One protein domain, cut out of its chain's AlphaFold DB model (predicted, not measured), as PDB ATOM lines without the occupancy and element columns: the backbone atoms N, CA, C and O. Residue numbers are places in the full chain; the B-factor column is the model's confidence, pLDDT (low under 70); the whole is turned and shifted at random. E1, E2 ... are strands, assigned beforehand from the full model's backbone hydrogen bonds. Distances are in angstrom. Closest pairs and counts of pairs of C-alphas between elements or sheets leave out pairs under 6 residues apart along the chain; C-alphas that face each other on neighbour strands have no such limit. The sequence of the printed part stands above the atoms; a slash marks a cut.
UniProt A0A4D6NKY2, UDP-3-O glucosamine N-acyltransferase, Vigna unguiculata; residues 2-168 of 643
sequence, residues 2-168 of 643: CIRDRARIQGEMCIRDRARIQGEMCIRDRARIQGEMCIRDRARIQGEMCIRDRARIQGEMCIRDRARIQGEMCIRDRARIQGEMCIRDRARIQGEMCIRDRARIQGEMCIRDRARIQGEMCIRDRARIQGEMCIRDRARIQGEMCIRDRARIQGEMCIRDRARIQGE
ATOM      1  N   CYS A   2      22.330  79.151  13.694       61.88
ATOM      2  CA  CYS A   2      21.250  78.287  13.208       61.88
ATOM      3  C   CYS A   2      21.247  76.956  13.960       61.88
ATOM      4  O   CYS A   2      22.243  76.243  13.935       61.88
ATOM      5  N   ILE A   3      20.125  76.613  14.588       65.06
ATOM      6  CA  ILE A   3      19.891  75.310  15.211       65.06
ATOM      7  C   ILE A   3      19.190  74.441  14.171       65.06
ATOM      8  O   ILE A   3      18.060  74.737  13.770       65.06
ATOM      9  N   ARG A   4      19.887  73.401  13.712       63.25
ATOM     10  CA  ARG A   4      19.430  72.457  12.683       63.25
ATOM     11  C   ARG A   4      19.378  71.039  13.252       63.25
ATOM     12  O   ARG A   4      19.964  70.780  14.297       63.25
ATOM     13  N   ASP A   5      18.618  70.175  12.586       59.28
ATOM     14  CA  ASP A   5      18.526  68.719  12.784       59.28
ATOM     15  C   ASP A   5      18.500  68.150  14.217       59.28
ATOM     16  O   ASP A   5      19.507  68.012  14.898       59.28
ATOM     17  N   ARG A   6      17.313  67.680  14.639       57.81
ATOM     18  CA  ARG A   6      17.047  66.864  15.853       57.81
ATOM     19  C   ARG A   6      17.582  67.403  17.195       57.81
ATOM     20  O   ARG A   6      17.375  66.734  18.205       57.81
ATOM     21  N   ALA A   7      18.156  68.604  17.240       60.88
ATOM     22  CA  ALA A   7      18.627  69.235  18.467       60.88
ATOM     23  C   ALA A   7      17.497  69.338  19.505       60.88
ATOM     24  O   ALA A   7      16.419  69.871  19.216       60.88
ATOM     25  N   ARG A   8      17.739  68.811  20.711       63.88
ATOM     26  CA  ARG A   8      16.833  68.910  21.858       63.88
ATOM     27  C   ARG A   8      17.534  69.707  22.948       63.88
ATOM     28  O   ARG A   8      18.550  69.265  23.463       63.88
ATOM     29  N   ILE A   9      16.991  70.870  23.276       66.12
ATOM     30  CA  ILE A   9      17.556  71.771  24.281       66.12
ATOM     31  C   ILE A   9      16.599  71.781  25.463       66.12
ATOM     32  O   ILE A   9      15.419  72.085  25.294       66.12
ATOM     33  N   GLN A  10      17.094  71.366  26.625       60.00
ATOM     34  CA  GLN A  10      16.369  71.380  27.891       60.00
ATOM     35  C   GLN A  10      16.910  72.548  28.720       60.00
ATOM     36  O   GLN A  10      18.105  72.587  28.995       60.00
ATOM     37  N   GLY A  11      16.055  73.518  29.048       58.94
ATOM     38  CA  GLY A  11      16.426  74.766  29.724       58.94
ATOM     39  C   GLY A  11      16.150  76.028  28.898       58.94
ATOM     40  O   GLY A  11      15.675  75.964  27.761       58.94
ATOM     41  N   GLU A  12      16.421  77.196  29.486       64.00
ATOM     42  CA  GLU A  12      16.223  78.487  28.823       64.00
ATOM     43  C   GLU A  12      17.300  78.752  27.765       64.00
ATOM     44  O   GLU A  12      18.498  78.728  28.046       64.00
ATOM     45  N   MET A  13      16.880  79.104  26.552       68.69
ATOM     46  CA  MET A  13      17.760  79.656  25.531       68.69
ATOM     47  C   MET A  13      17.651  81.177  25.533       68.69
ATOM     48  O   MET A  13      16.720  81.739  24.955       68.69
ATOM     49  N   CYS A  14      18.614  81.853  26.157       67.12
ATOM     50  CA  CYS A  14      18.601  83.307  26.259       67.12
ATOM     51  C   CYS A  14      19.778  83.975  25.545       67.12
ATOM     52  O   CYS A  14      20.932  83.614  25.746       67.12
ATOM     53  N   ILE A  15      19.481  85.033  24.794       66.81
ATOM     54  CA  ILE A  15      20.463  86.003  24.311       66.81
ATOM     55  C   ILE A  15      20.326  87.230  25.201       66.81
ATOM     56  O   ILE A  15      19.289  87.897  25.183       66.81
ATOM     57  N   ARG A  16      21.355  87.493  26.003       70.06
ATOM     58  CA  ARG A  16      21.356  88.535  27.034       70.06
ATOM     59  C   ARG A  16      22.456  89.567  26.772       70.06
ATOM     60  O   ARG A  16      23.259  89.441  25.842       70.06
ATOM     61  N   ASP A  17      22.455  90.622  27.572       67.81
ATOM     62  CA  ASP A  17      23.471  91.677  27.590       67.81
ATOM     63  C   ASP A  17      23.712  92.382  26.240       67.81
ATOM     64  O   ASP A  17      22.772  92.819  25.580       67.81
ATOM     65  N   ARG A  18      24.974  92.613  25.842       67.62
ATOM     66  CA  ARG A  18      25.359  93.335  24.609       67.62
ATOM     67  C   ARG A  18      25.603  92.405  23.416       67.62
ATOM     68  O   ARG A  18      26.245  92.839  22.458       67.62
ATOM     69  N   ALA A  19      25.111  91.167  23.466       62.62
ATOM     70  CA  ALA A  19      25.308  90.186  22.407       62.62
ATOM     71  C   ALA A  19      24.912  90.761  21.035       62.62
ATOM     72  O   ALA A  19      23.829  91.333  20.875       62.62
ATOM     73  N   ARG A  20      25.810  90.641  20.052       67.25
ATOM     74  CA  ARG A  20      25.574  91.045  18.661       67.25
ATOM     75  C   ARG A  20      25.667  89.821  17.772       67.25
ATOM     76  O   ARG A  20      26.693  89.153  17.764       67.25
ATOM     77  N   ILE A  21      24.613  89.555  17.017       69.00
ATOM     78  CA  ILE A  21      24.574  88.466  16.044       69.00
ATOM     79  C   ILE A  21      24.441  89.103  14.670       69.00
ATOM     80  O   ILE A  21      23.446  89.772  14.395       69.00
ATOM     81  N   GLN A  22      25.471  88.933  13.847       66.75
ATOM     82  CA  GLN A  22      25.470  89.323  12.442       66.75
ATOM     83  C   GLN A  22      25.118  88.080  11.616       66.75
ATOM     84  O   GLN A  22      25.786  87.053  11.728       66.75
ATOM     85  N   GLY A  23      24.021  88.146  10.861       63.81
ATOM     86  CA  GLY A  23      23.460  87.033  10.092       63.81
ATOM     87  C   GLY A  23      22.171  86.449  10.679       63.81
ATOM     88  O   GLY A  23      21.656  86.899  11.703       63.81
ATOM     89  N   GLU A  24      21.630  85.429  10.010       67.88
ATOM     90  CA  GLU A  24      20.352  84.824  10.391       67.88
ATOM     91  C   GLU A  24      20.440  84.070  11.727       67.88
ATOM     92  O   GLU A  24      21.370  83.294  11.996       67.88
ATOM     93  N   MET A  25      19.423  84.263  12.562       72.00
ATOM     94  CA  MET A  25      19.127  83.422  13.710       72.00
ATOM     95  C   MET A  25      17.975  82.493  13.360       72.00
ATOM     96  O   MET A  25      16.851  82.956  13.203       72.00
ATOM     97  N   CYS A  26      18.213  81.189  13.245       70.00
ATOM     98  CA  CYS A  26      17.157  80.277  12.817       70.00
ATOM     99  C   CYS A  26      17.048  79.011  13.658       70.00
ATOM    100  O   CYS A  26      18.051  78.383  13.976       70.00
ATOM    101  N   ILE A  27      15.816  78.591  13.926       69.75
ATOM    102  CA  ILE A  27      15.483  77.247  14.393       69.75
ATOM    103  C   ILE A  27      14.768  76.553  13.241       69.75
ATOM    104  O   ILE A  27      13.710  77.015  12.803       69.75
ATOM    105  N   ARG A  28      15.353  75.476  12.728       72.62
ATOM    106  CA  ARG A  28      14.850  74.773  11.543       72.62
ATOM    107  C   ARG A  28      14.683  73.278  11.821       72.62
ATOM    108  O   ARG A  28      14.988  72.778  12.908       72.62
ATOM    109  N   ASP A  29      14.123  72.572  10.853       75.19
ATOM    110  CA  ASP A  29      13.928  71.120  10.865       75.19
ATOM    111  C   ASP A  29      13.109  70.592  12.060       75.19
ATOM    112  O   ASP A  29      11.975  71.011  12.277       75.19
ATOM    113  N   ARG A  30      13.615  69.598  12.811       68.44
ATOM    114  CA  ARG A  30      12.920  68.943  13.944       68.44
ATOM    115  C   ARG A  30      13.404  69.409  15.321       68.44
ATOM    116  O   ARG A  30      13.157  68.700  16.299       68.44
ATOM    117  N   ALA A  31      14.088  70.548  15.400       70.19
ATOM    118  CA  ALA A  31      14.618  71.068  16.656       70.19
ATOM    119  C   ALA A  31      13.509  71.254  17.714       70.19
ATOM    120  O   ALA A  31      12.391  71.681  17.400       70.19
ATOM    121  N   ARG A  32      13.807  70.886  18.966       69.31
ATOM    122  CA  ARG A  32      12.904  70.987  20.119       69.31
ATOM    123  C   ARG A  32      13.566  71.773  21.244       69.31
ATOM    124  O   ARG A  32      14.613  71.363  21.731       69.31
ATOM    125  N   ILE A  33      12.921  72.836  21.699       73.44
ATOM    126  CA  ILE A  33      13.333  73.595  22.885       73.44
ATOM    127  C   ILE A  33      12.291  73.349  23.974       73.44
ATOM    128  O   ILE A  33      11.102  73.553  23.735       73.44
ATOM    129  N   GLN A  34      12.728  72.847  25.124       66.50
ATOM    130  CA  GLN A  34      11.924  72.633  26.326       66.50
ATOM    131  C   GLN A  34      12.396  73.645  27.380       66.50
ATOM    132  O   GLN A  34      13.334  73.361  28.121       66.50
ATOM    133  N   GLY A  35      11.800  74.839  27.371       66.88
ATOM    134  CA  GLY A  35      12.203  76.011  28.155       66.88
ATOM    135  C   GLY A  35      11.924  77.329  27.420       66.88
ATOM    136  O   GLY A  35      11.485  77.324  26.265       66.88
ATOM    137  N   GLU A  36      12.154  78.465  28.083       71.62
ATOM    138  CA  GLU A  36      11.946  79.783  27.471       71.62
ATOM    139  C   GLU A  36      13.008  80.089  26.410       71.62
ATOM    140  O   GLU A  36      14.199  79.869  26.615       71.62
ATOM    141  N   MET A  37      12.591  80.667  25.285       74.19
ATOM    142  CA  MET A  37      13.491  81.300  24.327       74.19
ATOM    143  C   MET A  37      13.383  82.813  24.469       74.19
ATOM    144  O   MET A  37      12.351  83.391  24.126       74.19
ATOM    145  N   CYS A  38      14.446  83.476  24.918       73.00
ATOM    146  CA  CYS A  38      14.389  84.909  25.178       73.00
ATOM    147  C   CYS A  38      15.522  85.716  24.549       73.00
ATOM    148  O   CYS A  38      16.686  85.333  24.575       73.00
ATOM    149  N   ILE A  39      15.181  86.905  24.067       71.19
ATOM    150  CA  ILE A  39      16.126  87.966  23.727       71.19
ATOM    151  C   ILE A  39      15.874  89.102  24.712       71.19
ATOM    152  O   ILE A  39      14.794  89.693  24.710       71.19
ATOM    153  N   ARG A  40      16.844  89.375  25.581       74.50
ATOM    154  CA  ARG A  40      16.711  90.326  26.693       74.50
ATOM    155  C   ARG A  40      17.863  91.336  26.687       74.50
ATOM    156  O   ARG A  40      18.761  91.289  25.841       74.50
ATOM    157  N   ASP A  41      17.793  92.315  27.577       74.56
ATOM    158  CA  ASP A  41      18.775  93.394  27.744       74.56
ATOM    159  C   ASP A  41      19.061  94.227  26.477       74.56
ATOM    160  O   ASP A  41      18.158  94.853  25.927       74.56
ATOM    161  N   ARG A  42      20.324  94.354  26.033       70.75
ATOM    162  CA  ARG A  42      20.759  95.193  24.894       70.75
ATOM    163  C   ARG A  42      21.126  94.366  23.657       70.75
ATOM    164  O   ARG A  42      21.819  94.894  22.778       70.75
ATOM    165  N   ALA A  43      20.665  93.119  23.588       70.19
ATOM    166  CA  ALA A  43      20.985  92.202  22.509       70.19
ATOM    167  C   ALA A  43      20.576  92.783  21.145       70.19
ATOM    168  O   ALA A  43      19.534  93.436  21.010       70.19
ATOM    169  N   ARG A  44      21.421  92.580  20.130       71.12
ATOM    170  CA  ARG A  44      21.194  93.038  18.756       71.12
ATOM    171  C   ARG A  44      21.329  91.881  17.777       71.12
ATOM    172  O   ARG A  44      22.386  91.261  17.712       71.12
ATOM    173  N   ILE A  45      20.301  91.661  16.970       73.31
ATOM    174  CA  ILE A  45      20.341  90.745  15.827       73.31
ATOM    175  C   ILE A  45      20.275  91.591  14.555       73.31
ATOM    176  O   ILE A  45      19.354  92.390  14.398       73.31
ATOM    177  N   GLN A  46      21.277  91.454  13.691       70.12
ATOM    178  CA  GLN A  46      21.341  92.062  12.362       70.12
ATOM    179  C   GLN A  46      21.183  90.937  11.335       70.12
ATOM    180  O   GLN A  46      22.166  90.296  10.968       70.12
ATOM    181  N   GLY A  47      19.939  90.650  10.949       68.38
ATOM    182  CA  GLY A  47      19.550  89.497  10.134       68.38
ATOM    183  C   GLY A  47      18.157  88.970  10.496       68.38
ATOM    184  O   GLY A  47      17.532  89.437  11.450       68.38
ATOM    185  N   GLU A  48      17.658  87.995   9.731       72.75
ATOM    186  CA  GLU A  48      16.349  87.387   9.999       72.75
ATOM    187  C   GLU A  48      16.381  86.510  11.257       72.75
ATOM    188  O   GLU A  48      17.290  85.695  11.438       72.75
ATOM    189  N   MET A  49      15.351  86.618  12.097       76.12
ATOM    190  CA  MET A  49      15.080  85.666  13.170       76.12
ATOM    191  C   MET A  49      13.916  84.765  12.767       76.12
ATOM    192  O   MET A  49      12.776  85.223  12.702       76.12
ATOM    193  N   CYS A  50      14.173  83.481  12.513       75.00
ATOM    194  CA  CYS A  50      13.153  82.590  11.974       75.00
ATOM    195  C   CYS A  50      12.995  81.260  12.711       75.00
ATOM    196  O   CYS A  50      13.960  80.566  13.012       75.00
ATOM    197  N   ILE A  51      11.745  80.846  12.887       74.00
ATOM    198  CA  ILE A  51      11.368  79.483  13.257       74.00
ATOM    199  C   ILE A  51      10.670  78.877  12.046       74.00
ATOM    200  O   ILE A  51       9.618  79.366  11.628       74.00
ATOM    201  N   ARG A  52      11.262  77.845  11.453       76.81
ATOM    202  CA  ARG A  52      10.784  77.249  10.197       76.81
ATOM    203  C   ARG A  52      10.686  75.725  10.318       76.81
ATOM    204  O   ARG A  52      11.002  75.139  11.358       76.81
ATOM    205  N   ASP A  53      10.167  75.087   9.280       77.44
ATOM    206  CA  ASP A  53       9.960  73.637   9.183       77.44
ATOM    207  C   ASP A  53       9.103  73.021  10.306       77.44
ATOM    208  O   ASP A  53       7.940  73.378  10.464       77.44
ATOM    209  N   ARG A  54       9.597  72.018  11.054       72.38
ATOM    210  CA  ARG A  54       8.864  71.290  12.116       72.38
ATOM    211  C   ARG A  54       9.355  71.650  13.522       72.38
ATOM    212  O   ARG A  54       9.096  70.875  14.454       72.38
ATOM    213  N   ALA A  55      10.037  72.784  13.670       72.75
ATOM    214  CA  ALA A  55      10.591  73.235  14.935       72.75
ATOM    215  C   ALA A  55       9.499  73.362  16.011       72.75
ATOM    216  O   ALA A  55       8.363  73.764  15.727       72.75
ATOM    217  N   ARG A  56       9.827  72.975  17.249       73.00
ATOM    218  CA  ARG A  56       8.916  73.041  18.398       73.00
ATOM    219  C   ARG A  56       9.557  73.769  19.569       73.00
ATOM    220  O   ARG A  56      10.644  73.392  19.994       73.00
ATOM    221  N   ILE A  57       8.840  74.727  20.133       75.50
ATOM    222  CA  ILE A  57       9.205  75.399  21.381       75.50
ATOM    223  C   ILE A  57       8.108  75.102  22.396       75.50
ATOM    224  O   ILE A  57       6.933  75.330  22.116       75.50
ATOM    225  N   GLN A  58       8.490  74.524  23.527       73.94
ATOM    226  CA  GLN A  58       7.643  74.266  24.686       73.94
ATOM    227  C   GLN A  58       8.118  75.208  25.795       73.94
ATOM    228  O   GLN A  58       9.067  74.880  26.503       73.94
ATOM    229  N   GLY A  59       7.521  76.398  25.864       70.38
ATOM    230  CA  GLY A  59       7.948  77.522  26.699       70.38
ATOM    231  C   GLY A  59       7.643  78.873  26.046       70.38
ATOM    232  O   GLY A  59       7.220  78.933  24.886       70.38
ATOM    233  N   GLU A  60       7.838  79.965  26.786       75.56
ATOM    234  CA  GLU A  60       7.622  81.317  26.262       75.56
ATOM    235  C   GLU A  60       8.697  81.700  25.236       75.56
ATOM    236  O   GLU A  60       9.888  81.458  25.440       75.56
ATOM    237  N   MET A  61       8.290  82.358  24.151       77.00
ATOM    238  CA  MET A  61       9.197  83.101  23.282       77.00
ATOM    239  C   MET A  61       9.077  84.590  23.580       77.00
ATOM    240  O   MET A  61       8.042  85.192  23.295       77.00
ATOM    241  N   CYS A  62      10.140  85.213  24.085       77.38
ATOM    242  CA  CYS A  62      10.077  86.611  24.495       77.38
ATOM    243  C   CYS A  62      11.194  87.488  23.937       77.38
ATOM    244  O   CYS A  62      12.370  87.150  23.999       77.38
ATOM    245  N   ILE A  63      10.827  88.691  23.502       75.62
ATOM    246  CA  ILE A  63      11.754  89.798  23.277       75.62
ATOM    247  C   ILE A  63      11.436  90.871  24.313       75.62
ATOM    248  O   ILE A  63      10.337  91.430  24.310       75.62
ATOM    249  N   ARG A  64      12.372  91.139  25.219       78.25
ATOM    250  CA  ARG A  64      12.175  92.040  26.363       78.25
ATOM    251  C   ARG A  64      13.299  93.077  26.450       78.25
ATOM    252  O   ARG A  64      14.235  93.090  25.644       78.25
ATOM    253  N   ASP A  65      13.167  94.005  27.387       78.44
ATOM    254  CA  ASP A  65      14.113  95.094  27.654       78.44
ATOM    255  C   ASP A  65      14.424  95.999  26.446       78.44
ATOM    256  O   ASP A  65      13.532  96.641  25.898       78.44
ATOM    257  N   ARG A  66      15.696  96.166  26.054       74.12
ATOM    258  CA  ARG A  66      16.162  97.042  24.958       74.12
ATOM    259  C   ARG A  66      16.629  96.245  23.737       74.12
ATOM    260  O   ARG A  66      17.369  96.806  22.917       74.12
ATOM    261  N   ALA A  67      16.205  94.990  23.620       73.19
ATOM    262  CA  ALA A  67      16.555  94.117  22.514       73.19
ATOM    263  C   ALA A  67      16.186  94.750  21.163       73.19
ATOM    264  O   ALA A  67      15.152  95.417  21.023       73.19
ATOM    265  N   ARG A  68      17.061  94.582  20.167       74.75
ATOM    266  CA  ARG A  68      16.867  95.102  18.808       74.75
ATOM    267  C   ARG A  68      17.038  94.004  17.773       74.75
ATOM    268  O   ARG A  68      18.076  93.352  17.745       74.75
ATOM    269  N   ILE A  69      16.071  93.883  16.877       75.62
ATOM    270  CA  ILE A  69      16.161  93.030  15.693       75.62
ATOM    271  C   ILE A  69      16.072  93.939  14.474       75.62
ATOM    272  O   ILE A  69      15.120  94.707  14.341       75.62
ATOM    273  N   GLN A  70      17.104  93.908  13.641       74.50
ATOM    274  CA  GLN A  70      17.179  94.587  12.352       74.50
ATOM    275  C   GLN A  70      17.094  93.497  11.279       74.50
ATOM    276  O   GLN A  70      18.109  92.886  10.953       74.50
ATOM    277  N   GLY A  71      15.876  93.197  10.827       70.56
ATOM    278  CA  GLY A  71      15.546  92.057   9.969       70.56
ATOM    279  C   GLY A  71      14.141  91.509  10.239       70.56
ATOM    280  O   GLY A  71      13.467  91.941  11.179       70.56
ATOM    281  N   GLU A  72      13.688  90.566   9.412       75.44
ATOM    282  CA  GLU A  72      12.376  89.935   9.585       75.44
ATOM    283  C   GLU A  72      12.360  88.983  10.788       75.44
ATOM    284  O   GLU A  72      13.268  88.171  10.974       75.44
ATOM    285  N   MET A  73      11.286  89.031  11.575       77.50
ATOM    286  CA  MET A  73      10.953  88.002  12.554       77.50
ATOM    287  C   MET A  73       9.847  87.114  11.990       77.50
ATOM    288  O   MET A  73       8.719  87.574  11.812       77.50
ATOM    289  N   CYS A  74      10.136  85.835  11.748       78.19
ATOM    290  CA  CYS A  74       9.192  84.952  11.074       78.19
ATOM    291  C   CYS A  74       8.983  83.595  11.743       78.19
ATOM    292  O   CYS A  74       9.928  82.882  12.070       78.19
ATOM    293  N   ILE A  75       7.724  83.176  11.817       76.88
ATOM    294  CA  ILE A  75       7.322  81.799  12.108       76.88
ATOM    295  C   ILE A  75       6.650  81.258  10.849       76.88
ATOM    296  O   ILE A  75       5.599  81.758  10.446       76.88
ATOM    297  N   ARG A  76       7.263  80.270  10.203       79.38
ATOM    298  CA  ARG A  76       6.803  79.739   8.910       79.38
ATOM    299  C   ARG A  76       6.702  78.212   8.944       79.38
ATOM    300  O   ARG A  76       7.005  77.565   9.952       79.38
ATOM    301  N   ASP A  77       6.201  77.635   7.861       79.25
ATOM    302  CA  ASP A  77       5.997  76.193   7.678       79.25
ATOM    303  C   ASP A  77       5.123  75.518   8.751       79.25
ATOM    304  O   ASP A  77       3.967  75.878   8.930       79.25
ATOM    305  N   ARG A  78       5.599  74.463   9.428       74.06
ATOM    306  CA  ARG A  78       4.864  73.682  10.448       74.06
ATOM    307  C   ARG A  78       5.378  73.952  11.867       74.06
ATOM    308  O   ARG A  78       5.146  73.112  12.747       74.06
ATOM    309  N   ALA A  79       6.049  75.083  12.077       74.75
ATOM    310  CA  ALA A  79       6.581  75.480  13.369       74.75
ATOM    311  C   ALA A  79       5.475  75.526  14.436       74.75
ATOM    312  O   ALA A  79       4.331  75.910  14.160       74.75
ATOM    313  N   ARG A  80       5.803  75.085  15.655       76.19
ATOM    314  CA  ARG A  80       4.877  75.073  16.794       76.19
ATOM    315  C   ARG A  80       5.488  75.743  18.012       76.19
ATOM    316  O   ARG A  80       6.571  75.357  18.435       76.19
ATOM    317  N   ILE A  81       4.743  76.657  18.614       77.75
ATOM    318  CA  ILE A  81       5.065  77.253  19.910       77.75
ATOM    319  C   ILE A  81       3.940  76.879  20.870       77.75
ATOM    320  O   ILE A  81       2.770  77.102  20.566       77.75
ATOM    321  N   GLN A  82       4.296  76.238  21.975       76.50
ATOM    322  CA  GLN A  82       3.416  75.899  23.088       76.50
ATOM    323  C   GLN A  82       3.856  76.772  24.267       76.50
ATOM    324  O   GLN A  82       4.795  76.408  24.970       76.50
ATOM    325  N   GLY A  83       3.251  77.953  24.395       72.38
ATOM    326  CA  GLY A  83       3.661  79.033  25.297       72.38
ATOM    327  C   GLY A  83       3.344  80.417  24.718       72.38
ATOM    328  O   GLY A  83       2.929  80.533  23.560       72.38
ATOM    329  N   GLU A  84       3.522  81.468  25.519       76.00
ATOM    330  CA  GLU A  84       3.292  82.846  25.070       76.00
ATOM    331  C   GLU A  84       4.378  83.312  24.092       76.00
ATOM    332  O   GLU A  84       5.566  83.057  24.288       76.00
ATOM    333  N   MET A  85       3.981  84.060  23.062       77.69
ATOM    334  CA  MET A  85       4.894  84.880  22.271       77.69
ATOM    335  C   MET A  85       4.739  86.342  22.677       77.69
ATOM    336  O   MET A  85       3.695  86.948  22.432       77.69
ATOM    337  N   CYS A  86       5.789  86.936  23.242       78.69
ATOM    338  CA  CYS A  86       5.714  88.278  23.803       78.69
ATOM    339  C   CYS A  86       6.811  89.224  23.319       78.69
ATOM    340  O   CYS A  86       7.998  88.910  23.365       78.69
ATOM    341  N   ILE A  87       6.412  90.447  22.973       77.44
ATOM    342  CA  ILE A  87       7.309  91.595  22.823       77.44
ATOM    343  C   ILE A  87       6.943  92.613  23.892       77.44
ATOM    344  O   ILE A  87       5.839  93.159  23.880       77.44
ATOM    345  N   ARG A  88       7.859  92.858  24.826       79.38
ATOM    346  CA  ARG A  88       7.617  93.709  25.999       79.38
ATOM    347  C   ARG A  88       8.715  94.766  26.158       79.38
ATOM    348  O   ARG A  88       9.679  94.826  25.388       79.38
ATOM    349  N   ASP A  89       8.529  95.654  27.125       79.31
ATOM    350  CA  ASP A  89       9.445  96.744  27.475       79.31
ATOM    351  C   ASP A  89       9.784  97.710  26.324       79.31
ATOM    352  O   ASP A  89       8.905  98.359  25.765       79.31
ATOM    353  N   ARG A  90      11.067  97.919  25.999       74.69
ATOM    354  CA  ARG A  90      11.566  98.845  24.963       74.69
ATOM    355  C   ARG A  90      12.103  98.100  23.738       74.69
ATOM    356  O   ARG A  90      12.891  98.694  22.987       74.69
ATOM    357  N   ALA A  91      11.689  96.850  23.545       74.31
ATOM    358  CA  ALA A  91      12.092  96.027  22.419       74.31
ATOM    359  C   ALA A  91      11.773  96.722  21.086       74.31
ATOM    360  O   ALA A  91      10.747  97.402  20.941       74.31
ATOM    361  N   ARG A  92      12.682  96.595  20.115       76.19
ATOM    362  CA  ARG A  92      12.529  97.181  18.778       76.19
ATOM    363  C   ARG A  92      12.748  96.141  17.694       76.19
ATOM    364  O   ARG A  92      13.809  95.527  17.651       76.19
ATOM    365  N   ILE A  93      11.794  96.034  16.781       77.88
ATOM    366  CA  ILE A  93      11.929  95.263  15.546       77.88
ATOM    367  C   ILE A  93      11.872  96.252  14.386       77.88
ATOM    368  O   ILE A  93      10.928  97.033  14.280       77.88
ATOM    369  N   GLN A  94      12.923  96.270  13.578       75.94
ATOM    370  CA  GLN A  94      13.028  97.029  12.336       75.94
ATOM    371  C   GLN A  94      12.997  96.003  11.200       75.94
ATOM    372  O   GLN A  94      14.032  95.423  10.881       75.94
ATOM    373  N   GLY A  95      11.801  95.718  10.684       72.50
ATOM    374  CA  GLY A  95      11.512  94.621   9.757       72.50
ATOM    375  C   GLY A  95      10.098  94.058   9.945       72.50
ATOM    376  O   GLY A  95       9.380  94.454  10.869       72.50
ATOM    377  N   GLU A  96       9.687  93.142   9.064       76.00
ATOM    378  CA  GLU A  96       8.375  92.492   9.159       76.00
ATOM    379  C   GLU A  96       8.319  91.483  10.313       76.00
ATOM    380  O   GLU A  96       9.251  90.709  10.538       76.00
ATOM    381  N   MET A  97       7.184  91.442  11.006       77.56
ATOM    382  CA  MET A  97       6.811  90.344  11.891       77.56
ATOM    383  C   MET A  97       5.754  89.482  11.206       77.56
ATOM    384  O   MET A  97       4.633  89.939  10.984       77.56
ATOM    385  N   CYS A  98       6.080  88.223  10.919       78.69
ATOM    386  CA  CYS A  98       5.210  87.362  10.127       78.69
ATOM    387  C   CYS A  98       4.975  85.978  10.731       78.69
ATOM    388  O   CYS A  98       5.909  85.252  11.065       78.69
ATOM    389  N   ILE A  99       3.711  85.560  10.739       77.12
ATOM    390  CA  ILE A  99       3.292  84.176  10.968       77.12
ATOM    391  C   ILE A  99       2.637  83.688   9.679       77.12
ATOM    392  O   ILE A  99       1.592  84.204   9.279       77.12
ATOM    393  N   ARG A 100       3.260  82.724   9.004       79.50
ATOM    394  CA  ARG A 100       2.827  82.255   7.677       79.50
ATOM    395  C   ARG A 100       2.719  80.727   7.633       79.50
ATOM    396  O   ARG A 100       3.015  80.026   8.606       79.50
ATOM    397  N   ASP A 101       2.226  80.209   6.516       79.69
ATOM    398  CA  ASP A 101       2.031  78.781   6.247       79.69
ATOM    399  C   ASP A 101       1.150  78.038   7.269       79.69
ATOM    400  O   ASP A 101      -0.017  78.365   7.446       79.69
ATOM    401  N   ARG A 102       1.632  76.955   7.895       74.00
ATOM    402  CA  ARG A 102       0.899  76.103   8.854       74.00
ATOM    403  C   ARG A 102       1.397  76.293  10.290       74.00
ATOM    404  O   ARG A 102       1.191  75.388  11.112       74.00
ATOM    405  N   ALA A 103       2.031  77.429  10.578       75.00
ATOM    406  CA  ALA A 103       2.537  77.760  11.898       75.00
ATOM    407  C   ALA A 103       1.413  77.709  12.945       75.00
ATOM    408  O   ALA A 103       0.263  78.082  12.673       75.00
ATOM    409  N   ARG A 104       1.729  77.194  14.138       76.56
ATOM    410  CA  ARG A 104       0.782  77.093  15.256       76.56
ATOM    411  C   ARG A 104       1.361  77.700  16.522       76.56
ATOM    412  O   ARG A 104       2.424  77.275  16.962       76.56
ATOM    413  N   ILE A 105       0.609  78.600  17.138       77.75
ATOM    414  CA  ILE A 105       0.897  79.136  18.468       77.75
ATOM    415  C   ILE A 105      -0.239  78.695  19.386       77.75
ATOM    416  O   ILE A 105      -1.408  78.941  19.091       77.75
ATOM    417  N   GLN A 106       0.103  77.964  20.440       76.88
ATOM    418  CA  GLN A 106      -0.798  77.553  21.512       76.88
ATOM    419  C   GLN A 106      -0.399  78.360  22.750       76.88
ATOM    420  O   GLN A 106       0.522  77.961  23.459       76.88
ATOM    421  N   GLY A 107      -1.018  79.526  22.927       72.75
ATOM    422  CA  GLY A 107      -0.649  80.551  23.908       72.75
ATOM    423  C   GLY A 107      -0.983  81.966  23.422       72.75
ATOM    424  O   GLY A 107      -1.386  82.156  22.269       72.75
ATOM    425  N   GLU A 108      -0.828  82.961  24.299       76.06
ATOM    426  CA  GLU A 108      -1.064  84.366  23.950       76.06
ATOM    427  C   GLU A 108       0.025  84.918  23.022       76.06
ATOM    428  O   GLU A 108       1.213  84.639  23.183       76.06
ATOM    429  N   MET A 109      -0.379  85.766  22.079       76.88
ATOM    430  CA  MET A 109       0.519  86.639  21.332       76.88
ATOM    431  C   MET A 109       0.343  88.075  21.820       76.88
ATOM    432  O   MET A 109      -0.700  88.688  21.587       76.88
ATOM    433  N   CYS A 110       1.370  88.630  22.460       78.50
ATOM    434  CA  CYS A 110       1.271  89.920  23.133       78.50
ATOM    435  C   CYS A 110       2.370  90.910  22.742       78.50
ATOM    436  O   CYS A 110       3.559  90.604  22.787       78.50
ATOM    437  N   ILE A 111       1.965  92.150  22.468       77.06
ATOM    438  CA  ILE A 111       2.861  93.301  22.319       77.06
ATOM    439  C   ILE A 111       2.461  94.329  23.366       77.06
ATOM    440  O   ILE A 111       1.359  94.881  23.318       77.06
ATOM    441  N   ARG A 112       3.341  94.557  24.340       78.62
ATOM    442  CA  ARG A 112       3.051  95.361  25.534       78.62
ATOM    443  C   ARG A 112       4.122  96.433  25.762       78.62
ATOM    444  O   ARG A 112       5.118  96.527  25.037       78.62
ATOM    445  N   ASP A 113       3.885  97.291  26.746       78.88
ATOM    446  CA  ASP A 113       4.772  98.380  27.167       78.88
ATOM    447  C   ASP A 113       5.148  99.386  26.063       78.88
ATOM    448  O   ASP A 113       4.286 100.024  25.471       78.88
ATOM    449  N   ARG A 114       6.441  99.645  25.825       73.75
ATOM    450  CA  ARG A 114       6.972 100.616  24.847       73.75
ATOM    451  C   ARG A 114       7.563  99.923  23.617       73.75
ATOM    452  O   ARG A 114       8.396 100.540  22.936       73.75
ATOM    453  N   ALA A 115       7.146  98.688  23.345       74.44
ATOM    454  CA  ALA A 115       7.580  97.923  22.191       74.44
ATOM    455  C   ALA A 115       7.324  98.703  20.892       74.44
ATOM    456  O   ALA A 115       6.303  99.387  20.739       74.44
ATOM    457  N   ARG A 116       8.285  98.644  19.964       76.25
ATOM    458  CA  ARG A 116       8.185  99.298  18.654       76.25
ATOM    459  C   ARG A 116       8.448  98.309  17.535       76.25
ATOM    460  O   ARG A 116       9.511  97.697  17.508       76.25
ATOM    461  N   ILE A 117       7.525  98.247  16.590       77.56
ATOM    462  CA  ILE A 117       7.678  97.491  15.350       77.56
ATOM    463  C   ILE A 117       7.625  98.505  14.212       77.56
ATOM    464  O   ILE A 117       6.659  99.258  14.089       77.56
ATOM    465  N   GLN A 118       8.717  98.600  13.462       75.25
ATOM    466  CA  GLN A 118       8.851  99.423  12.266       75.25
ATOM    467  C   GLN A 118       8.866  98.460  11.076       75.25
ATOM    468  O   GLN A 118       9.919  97.913  10.758       75.25
ATOM    469  N   GLY A 119       7.688  98.189  10.510       71.38
ATOM    470  CA  GLY A 119       7.437  97.146   9.513       71.38
ATOM    471  C   GLY A 119       6.021  96.567   9.619       71.38
ATOM    472  O   GLY A 119       5.272  96.905  10.541       71.38
ATOM    473  N   GLU A 120       5.647  95.703   8.672       75.06
ATOM    474  CA  GLU A 120       4.338  95.039   8.679       75.06
ATOM    475  C   GLU A 120       4.241  93.968   9.769       75.06
ATOM    476  O   GLU A 120       5.182  93.214  10.026       75.06
ATOM    477  N   MET A 121       3.057  93.851  10.366       76.19
ATOM    478  CA  MET A 121       2.660  92.709  11.178       76.19
ATOM    479  C   MET A 121       1.648  91.866  10.415       76.19
ATOM    480  O   MET A 121       0.516  92.303  10.200       76.19
ATOM    481  N   CYS A 122       2.026  90.647  10.041       76.81
ATOM    482  CA  CYS A 122       1.217  89.820   9.157       76.81
ATOM    483  C   CYS A 122       0.968  88.407   9.681       76.81
ATOM    484  O   CYS A 122       1.892  87.671  10.026       76.81
ATOM    485  N   ILE A 123      -0.294  87.988   9.620       76.12
ATOM    486  CA  ILE A 123      -0.726  86.605   9.832       76.12
ATOM    487  C   ILE A 123      -1.392  86.141   8.547       76.12
ATOM    488  O   ILE A 123      -2.452  86.649   8.176       76.12
ATOM    489  N   ARG A 124      -0.750  85.213   7.841       78.00
ATOM    490  CA  ARG A 124      -1.157  84.791   6.495       78.00
ATOM    491  C   ARG A 124      -1.273  83.266   6.397       78.00
ATOM    492  O   ARG A 124      -0.977  82.526   7.340       78.00
ATOM    493  N   ASP A 125      -1.768  82.794   5.260       77.56
ATOM    494  CA  ASP A 125      -1.957  81.379   4.924       77.56
ATOM    495  C   ASP A 125      -2.839  80.580   5.903       77.56
ATOM    496  O   ASP A 125      -4.000  80.907   6.115       77.56
ATOM    497  N   ARG A 126      -2.364  79.450   6.444       72.38
ATOM    498  CA  ARG A 126      -3.097  78.538   7.344       72.38
ATOM    499  C   ARG A 126      -2.616  78.657   8.794       72.38
ATOM    500  O   ARG A 126      -2.798  77.695   9.557       72.38
ATOM    501  N   ALA A 127      -2.022  79.793   9.157       73.44
ATOM    502  CA  ALA A 127      -1.552  80.064  10.505       73.44
ATOM    503  C   ALA A 127      -2.696  79.907  11.520       73.44
ATOM    504  O   ALA A 127      -3.849  80.272  11.254       73.44
ATOM    505  N   ARG A 128      -2.391  79.308  12.676       75.19
ATOM    506  CA  ARG A 128      -3.355  79.121  13.768       75.19
ATOM    507  C   ARG A 128      -2.805  79.661  15.075       75.19
ATOM    508  O   ARG A 128      -1.738  79.231  15.503       75.19
ATOM    509  N   ILE A 129      -3.581  80.510  15.727       77.12
ATOM    510  CA  ILE A 129      -3.313  80.993  17.080       77.12
ATOM    511  C   ILE A 129      -4.463  80.511  17.957       77.12
ATOM    512  O   ILE A 129      -5.629  80.762  17.651       77.12
ATOM    513  N   GLN A 130      -4.131  79.733  18.979       75.19
ATOM    514  CA  GLN A 130      -5.047  79.259  20.011       75.19
ATOM    515  C   GLN A 130      -4.671  80.006  21.294       75.19
ATOM    516  O   GLN A 130      -3.735  79.593  21.972       75.19
ATOM    517  N   GLY A 131      -5.327  81.139  21.547       70.12
ATOM    518  CA  GLY A 131      -4.988  82.111  22.589       70.12
ATOM    519  C   GLY A 131      -5.346  83.546  22.184       70.12
ATOM    520  O   GLY A 131      -5.753  83.793  21.044       70.12
ATOM    521  N   GLU A 132      -5.207  84.492  23.114       74.44
ATOM    522  CA  GLU A 132      -5.463  85.911  22.847       74.44
ATOM    523  C   GLU A 132      -4.373  86.537  21.969       74.44
ATOM    524  O   GLU A 132      -3.183  86.247  22.107       74.44
ATOM    525  N   MET A 133      -4.782  87.460  21.101       75.94
ATOM    526  CA  MET A 133      -3.889  88.390  20.424       75.94
ATOM    527  C   MET A 133      -4.078  89.790  20.994       75.94
ATOM    528  O   MET A 133      -5.122  90.408  20.786       75.94
ATOM    529  N   CYS A 134      -3.062  90.314  21.676       76.50
ATOM    530  CA  CYS A 134      -3.187  91.556  22.426       76.50
ATOM    531  C   CYS A 134      -2.097  92.579  22.107       76.50
ATOM    532  O   CYS A 134      -0.902  92.300  22.196       76.50
ATOM    533  N   ILE A 135      -2.524  93.814  21.843       75.12
ATOM    534  CA  ILE A 135      -1.657  94.993  21.761       75.12
ATOM    535  C   ILE A 135      -2.097  95.967  22.841       75.12
ATOM    536  O   ILE A 135      -3.217  96.480  22.801       75.12
ATOM    537  N   ARG A 136      -1.227  96.198  23.823       77.25
ATOM    538  CA  ARG A 136      -1.553  96.958  25.038       77.25
ATOM    539  C   ARG A 136      -0.503  98.037  25.328       77.25
ATOM    540  O   ARG A 136       0.516  98.158  24.640       77.25
ATOM    541  N   ASP A 137      -0.780  98.867  26.325       76.88
ATOM    542  CA  ASP A 137       0.081  99.949  26.815       76.88
ATOM    543  C   ASP A 137       0.492 101.000  25.765       76.88
ATOM    544  O   ASP A 137      -0.349 101.644  25.150       76.88
ATOM    545  N   ARG A 138       1.793 101.292  25.607       72.56
ATOM    546  CA  ARG A 138       2.354 102.321  24.708       72.56
ATOM    547  C   ARG A 138       2.983 101.703  23.455       72.56
ATOM    548  O   ARG A 138       3.850 102.351  22.850       72.56
ATOM    549  N   ALA A 139       2.560 100.495  23.083       72.25
ATOM    550  CA  ALA A 139       3.039  99.802  21.901       72.25
ATOM    551  C   ALA A 139       2.835 100.665  20.645       72.25
ATOM    552  O   ALA A 139       1.820 101.360  20.496       72.25
ATOM    553  N   ARG A 140       3.831 100.664  19.755       74.50
ATOM    554  CA  ARG A 140       3.777 101.390  18.479       74.50
ATOM    555  C   ARG A 140       4.096 100.463  17.320       74.50
ATOM    556  O   ARG A 140       5.185  99.896  17.285       74.50
ATOM    557  N   ILE A 141       3.187 100.403  16.359       76.25
ATOM    558  CA  ILE A 141       3.382  99.718  15.084       76.25
ATOM    559  C   ILE A 141       3.368 100.793  13.998       76.25
ATOM    560  O   ILE A 141       2.405 101.551  13.882       76.25
ATOM    561  N   GLN A 142       4.484 100.922  13.286       73.19
ATOM    562  CA  GLN A 142       4.645 101.799  12.129       73.19
ATOM    563  C   GLN A 142       4.702 100.891  10.897       73.19
ATOM    564  O   GLN A 142       5.769 100.364  10.591       73.19
ATOM    565  N   GLY A 143       3.547 100.647  10.275       68.12
ATOM    566  CA  GLY A 143       3.336  99.653   9.216       68.12
ATOM    567  C   GLY A 143       1.916  99.071   9.235       68.12
ATOM    568  O   GLY A 143       1.126  99.375  10.134       68.12
ATOM    569  N   GLU A 144       1.585  98.241   8.242       72.38
ATOM    570  CA  GLU A 144       0.282  97.567   8.172       72.38
ATOM    571  C   GLU A 144       0.149  96.454   9.217       72.38
ATOM    572  O   GLU A 144       1.093  95.715   9.503       72.38
ATOM    573  N   MET A 145      -1.065  96.290   9.735       74.12
ATOM    574  CA  MET A 145      -1.483  95.115  10.488       74.12
ATOM    575  C   MET A 145      -2.460  94.296   9.653       74.12
ATOM    576  O   MET A 145      -3.596  94.717   9.438       74.12
ATOM    577  N   CYS A 146      -2.041  93.113   9.211       74.25
ATOM    578  CA  CYS A 146      -2.805  92.319   8.259       74.25
ATOM    579  C   CYS A 146      -3.052  90.884   8.721       74.25
ATOM    580  O   CYS A 146      -2.125  90.135   9.027       74.25
ATOM    581  N   ILE A 147      -4.316  90.466   8.655       72.88
ATOM    582  CA  ILE A 147      -4.738  89.072   8.813       72.88
ATOM    583  C   ILE A 147      -5.406  88.645   7.512       72.88
ATOM    584  O   ILE A 147      -6.461  89.169   7.152       72.88
ATOM    585  N   ARG A 148      -4.769  87.729   6.784       74.56
ATOM    586  CA  ARG A 148      -5.162  87.347   5.418       74.56
ATOM    587  C   ARG A 148      -5.287  85.824   5.267       74.56
ATOM    588  O   ARG A 148      -4.985  85.052   6.181       74.56
ATOM    589  N   ASP A 149      -5.777  85.392   4.111       74.25
ATOM    590  CA  ASP A 149      -5.952  83.990   3.714       74.25
ATOM    591  C   ASP A 149      -6.830  83.136   4.654       74.25
ATOM    592  O   ASP A 149      -7.978  83.465   4.929       74.25
ATOM    593  N   ARG A 150      -6.362  81.955   5.084       68.69
ATOM    594  CA  ARG A 150      -7.086  80.981   5.928       68.69
ATOM    595  C   ARG A 150      -6.630  81.040   7.391       68.69
ATOM    596  O   ARG A 150      -6.768  80.025   8.093       68.69
ATOM    597  N   ALA A 151      -6.102  82.181   7.831       70.06
ATOM    598  CA  ALA A 151      -5.672  82.389   9.204       70.06
ATOM    599  C   ALA A 151      -6.831  82.121  10.178       70.06
ATOM    600  O   ALA A 151      -7.992  82.459   9.910       70.06
ATOM    601  N   ARG A 152      -6.531  81.455  11.297       72.62
ATOM    602  CA  ARG A 152      -7.507  81.172  12.357       72.62
ATOM    603  C   ARG A 152      -6.991  81.655  13.700       72.62
ATOM    604  O   ARG A 152      -5.939  81.196  14.139       72.62
ATOM    605  N   ILE A 153      -7.776  82.493  14.358       74.62
ATOM    606  CA  ILE A 153      -7.546  82.930  15.733       74.62
ATOM    607  C   ILE A 153      -8.698  82.378  16.570       74.62
ATOM    608  O   ILE A 153      -9.865  82.625  16.263       74.62
ATOM    609  N   GLN A 154      -8.369  81.543  17.551       71.44
ATOM    610  CA  GLN A 154      -9.296  81.007  18.543       71.44
ATOM    611  C   GLN A 154      -8.956  81.691  19.871       71.44
ATOM    612  O   GLN A 154      -8.015  81.263  20.536       71.44
ATOM    613  N   GLY A 155      -9.650  82.785  20.184       66.75
ATOM    614  CA  GLY A 155      -9.358  83.699  21.294       66.75
ATOM    615  C   GLY A 155      -9.740  85.150  20.973       66.75
ATOM    616  O   GLY A 155     -10.142  85.458  19.847       66.75
ATOM    617  N   GLU A 156      -9.620  86.042  21.959       72.00
ATOM    618  CA  GLU A 156      -9.880  87.475  21.773       72.00
ATOM    619  C   GLU A 156      -8.783  88.156  20.950       72.00
ATOM    620  O   GLU A 156      -7.594  87.855  21.082       72.00
ATOM    621  N   MET A 157      -9.176  89.137  20.139       72.56
ATOM    622  CA  MET A 157      -8.262  90.091  19.519       72.56
ATOM    623  C   MET A 157      -8.495  91.473  20.114       72.56
ATOM    624  O   MET A 157      -9.534  92.092  19.879       72.56
ATOM    625  N   CYS A 158      -7.518  91.968  20.870       73.25
ATOM    626  CA  CYS A 158      -7.671  93.170  21.675       73.25
ATOM    627  C   CYS A 158      -6.583  94.212  21.406       73.25
ATOM    628  O   CYS A 158      -5.389  93.943  21.535       73.25
ATOM    629  N   ILE A 159      -7.009  95.445  21.135       71.94
ATOM    630  CA  ILE A 159      -6.145  96.629  21.090       71.94
ATOM    631  C   ILE A 159      -6.611  97.583  22.184       71.94
ATOM    632  O   ILE A 159      -7.732  98.090  22.130       71.94
ATOM    633  N   ARG A 160      -5.773  97.795  23.201       73.62
ATOM    634  CA  ARG A 160      -6.129  98.525  24.429       73.62
ATOM    635  C   ARG A 160      -5.099  99.614  24.770       73.62
ATOM    636  O   ARG A 160      -4.057  99.752  24.122       73.62
ATOM    637  N   ASP A 161      -5.414 100.425  25.774       73.56
ATOM    638  CA  ASP A 161      -4.580 101.503  26.323       73.56
ATOM    639  C   ASP A 161      -4.137 102.595  25.325       73.56
ATOM    640  O   ASP A 161      -4.956 103.230  24.668       73.56
ATOM    641  N   ARG A 162      -2.839 102.933  25.266       68.44
ATOM    642  CA  ARG A 162      -2.246 103.997  24.428       68.44
ATOM    643  C   ARG A 162      -1.585 103.429  23.167       68.44
ATOM    644  O   ARG A 162      -0.678 104.083  22.631       68.44
ATOM    645  N   ALA A 163      -2.024 102.257  22.711       68.19
ATOM    646  CA  ALA A 163      -1.526 101.631  21.499       68.19
ATOM    647  C   ALA A 163      -1.679 102.582  20.301       68.19
ATOM    648  O   ALA A 163      -2.693 103.276  20.147       68.19
ATOM    649  N   ARG A 164      -0.637 102.660  19.467       71.00
ATOM    650  CA  ARG A 164      -0.647 103.455  18.233       71.00
ATOM    651  C   ARG A 164      -0.286 102.584  17.045       71.00
ATOM    652  O   ARG A 164       0.811 102.030  17.016       71.00
ATOM    653  N   ILE A 165      -1.174 102.551  16.063       73.31
ATOM    654  CA  ILE A 165      -0.944 101.918  14.768       73.31
ATOM    655  C   ILE A 165      -0.940 103.040  13.729       73.31
ATOM    656  O   ILE A 165      -1.907 103.795  13.622       73.31
ATOM    657  N   GLN A 166       0.191 103.211  13.052       70.44
ATOM    658  CA  GLN A 166       0.366 104.143  11.939       70.44
ATOM    659  C   GLN A 166       0.474 103.292  10.669       70.44
ATOM    660  O   GLN A 166       1.546 102.752  10.406       70.44
ATOM    661  N   GLY A 167      -0.644 103.115   9.962       64.94
ATOM    662  CA  GLY A 167      -0.811 102.177   8.845       64.94
ATOM    663  C   GLY A 167      -2.228 101.588   8.778       64.94
ATOM    664  O   GLY A 167      -3.058 101.852   9.654       64.94
ATOM    665  N   GLU A 168      -2.509 100.795   7.741       69.69
ATOM    666  CA  GLU A 168      -3.796 100.103   7.590       69.69
ATOM    667  C   GLU A 168      -3.941  98.938   8.577       69.69
ATOM    668  O   GLU A 168      -2.989  98.201   8.849       69.69
TER     669      GLU A 168
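Overview. This is residues 2 to 168 of the 643 residues of the protein "UDP-3-O glucosamine N-acyltransferase" of Vigna unguiculata (UniProt A0A4D6NKY2). The chain is wound in stacked turns, a four-sided solenoid: each full turn holds four short strands, as E1 to E4 do, and the last, E25 to E27, holds three. Strands of successive turns lie side by side in four nearly flat walls, each a parallel sheet whose strands follow turn by turn: E1 to E25, E2 to E26, E3 to E27 and E4 to E24. The printed part has 167 residues, with no named helix and 27 named strands, E1 to E27 in order along the chain; the class is all strand, with 81 residues, under half, in named strands. It is compact, with a radius of gyration of the C-alphas of 14.6 A, and spans 41 by 37 by 23 A.

Arrangement. Look first at the sheet of E1, residues 8 to 10, E5, 32 to 34, E9, 56 to 58, E13, 80 to 82, E17, 104 to 106, E21, 128 to 130, and E25, 152 to 154, in that order. E1 and E5 are parallel, 9 degrees between their directions, with N 9 and O 32 within hydrogen-bond range at 2.9 A. The second sheet runs E2, 13 to 15, E6, 37 to 39, E10, 61 to 63, E14, 85 to 87, E18, 109 to 111, E22, 133 to 135, and E26, 157 to 159. E1 runs on into E2 at 81 degrees across a break of 2 residues. In E10 and E14, parallel, find N 63 and O 86 at 2.8 A. The third runs E3, 20 to 22, E7, 44 to 46, E11, 68 to 70, E15, 92 to 94, E19, 116 to 118, E23, 140 to 142, and E27, 164 to 166. E13 and E15 are apart. In E23 and E27, parallel, N 141 and O 164 are 3.0 A apart. The fourth runs E4, 25 to 27, E8, 49 to 51, E12, 73 to 75, E16, 97 to 99, E20, 121 to 123, and E24, 145 to 147. In E4 and E8, parallel, N 27 and O 50 are 2.9 A apart.

Along the chain. Find C-alpha 8 at (16.833, 68.910, 21.858), where E1 begins; it is 6.5 A long, E2 7.0 A, E3 6.5 A and E4 7.2 A. E27, 6.4 A long, ends at C-alpha 166, (0.366, 104.143, 11.939).

Size, cuts and confidence. The C-alphas farthest apart, those of Arg 6 and Arg 162, are 42.7 A apart. The printed part has no cut, and the links between named strands are tight. Its mean pLDDT is 72.9; 35 residues are under 70, among them 2 to 15 and 17 to 24.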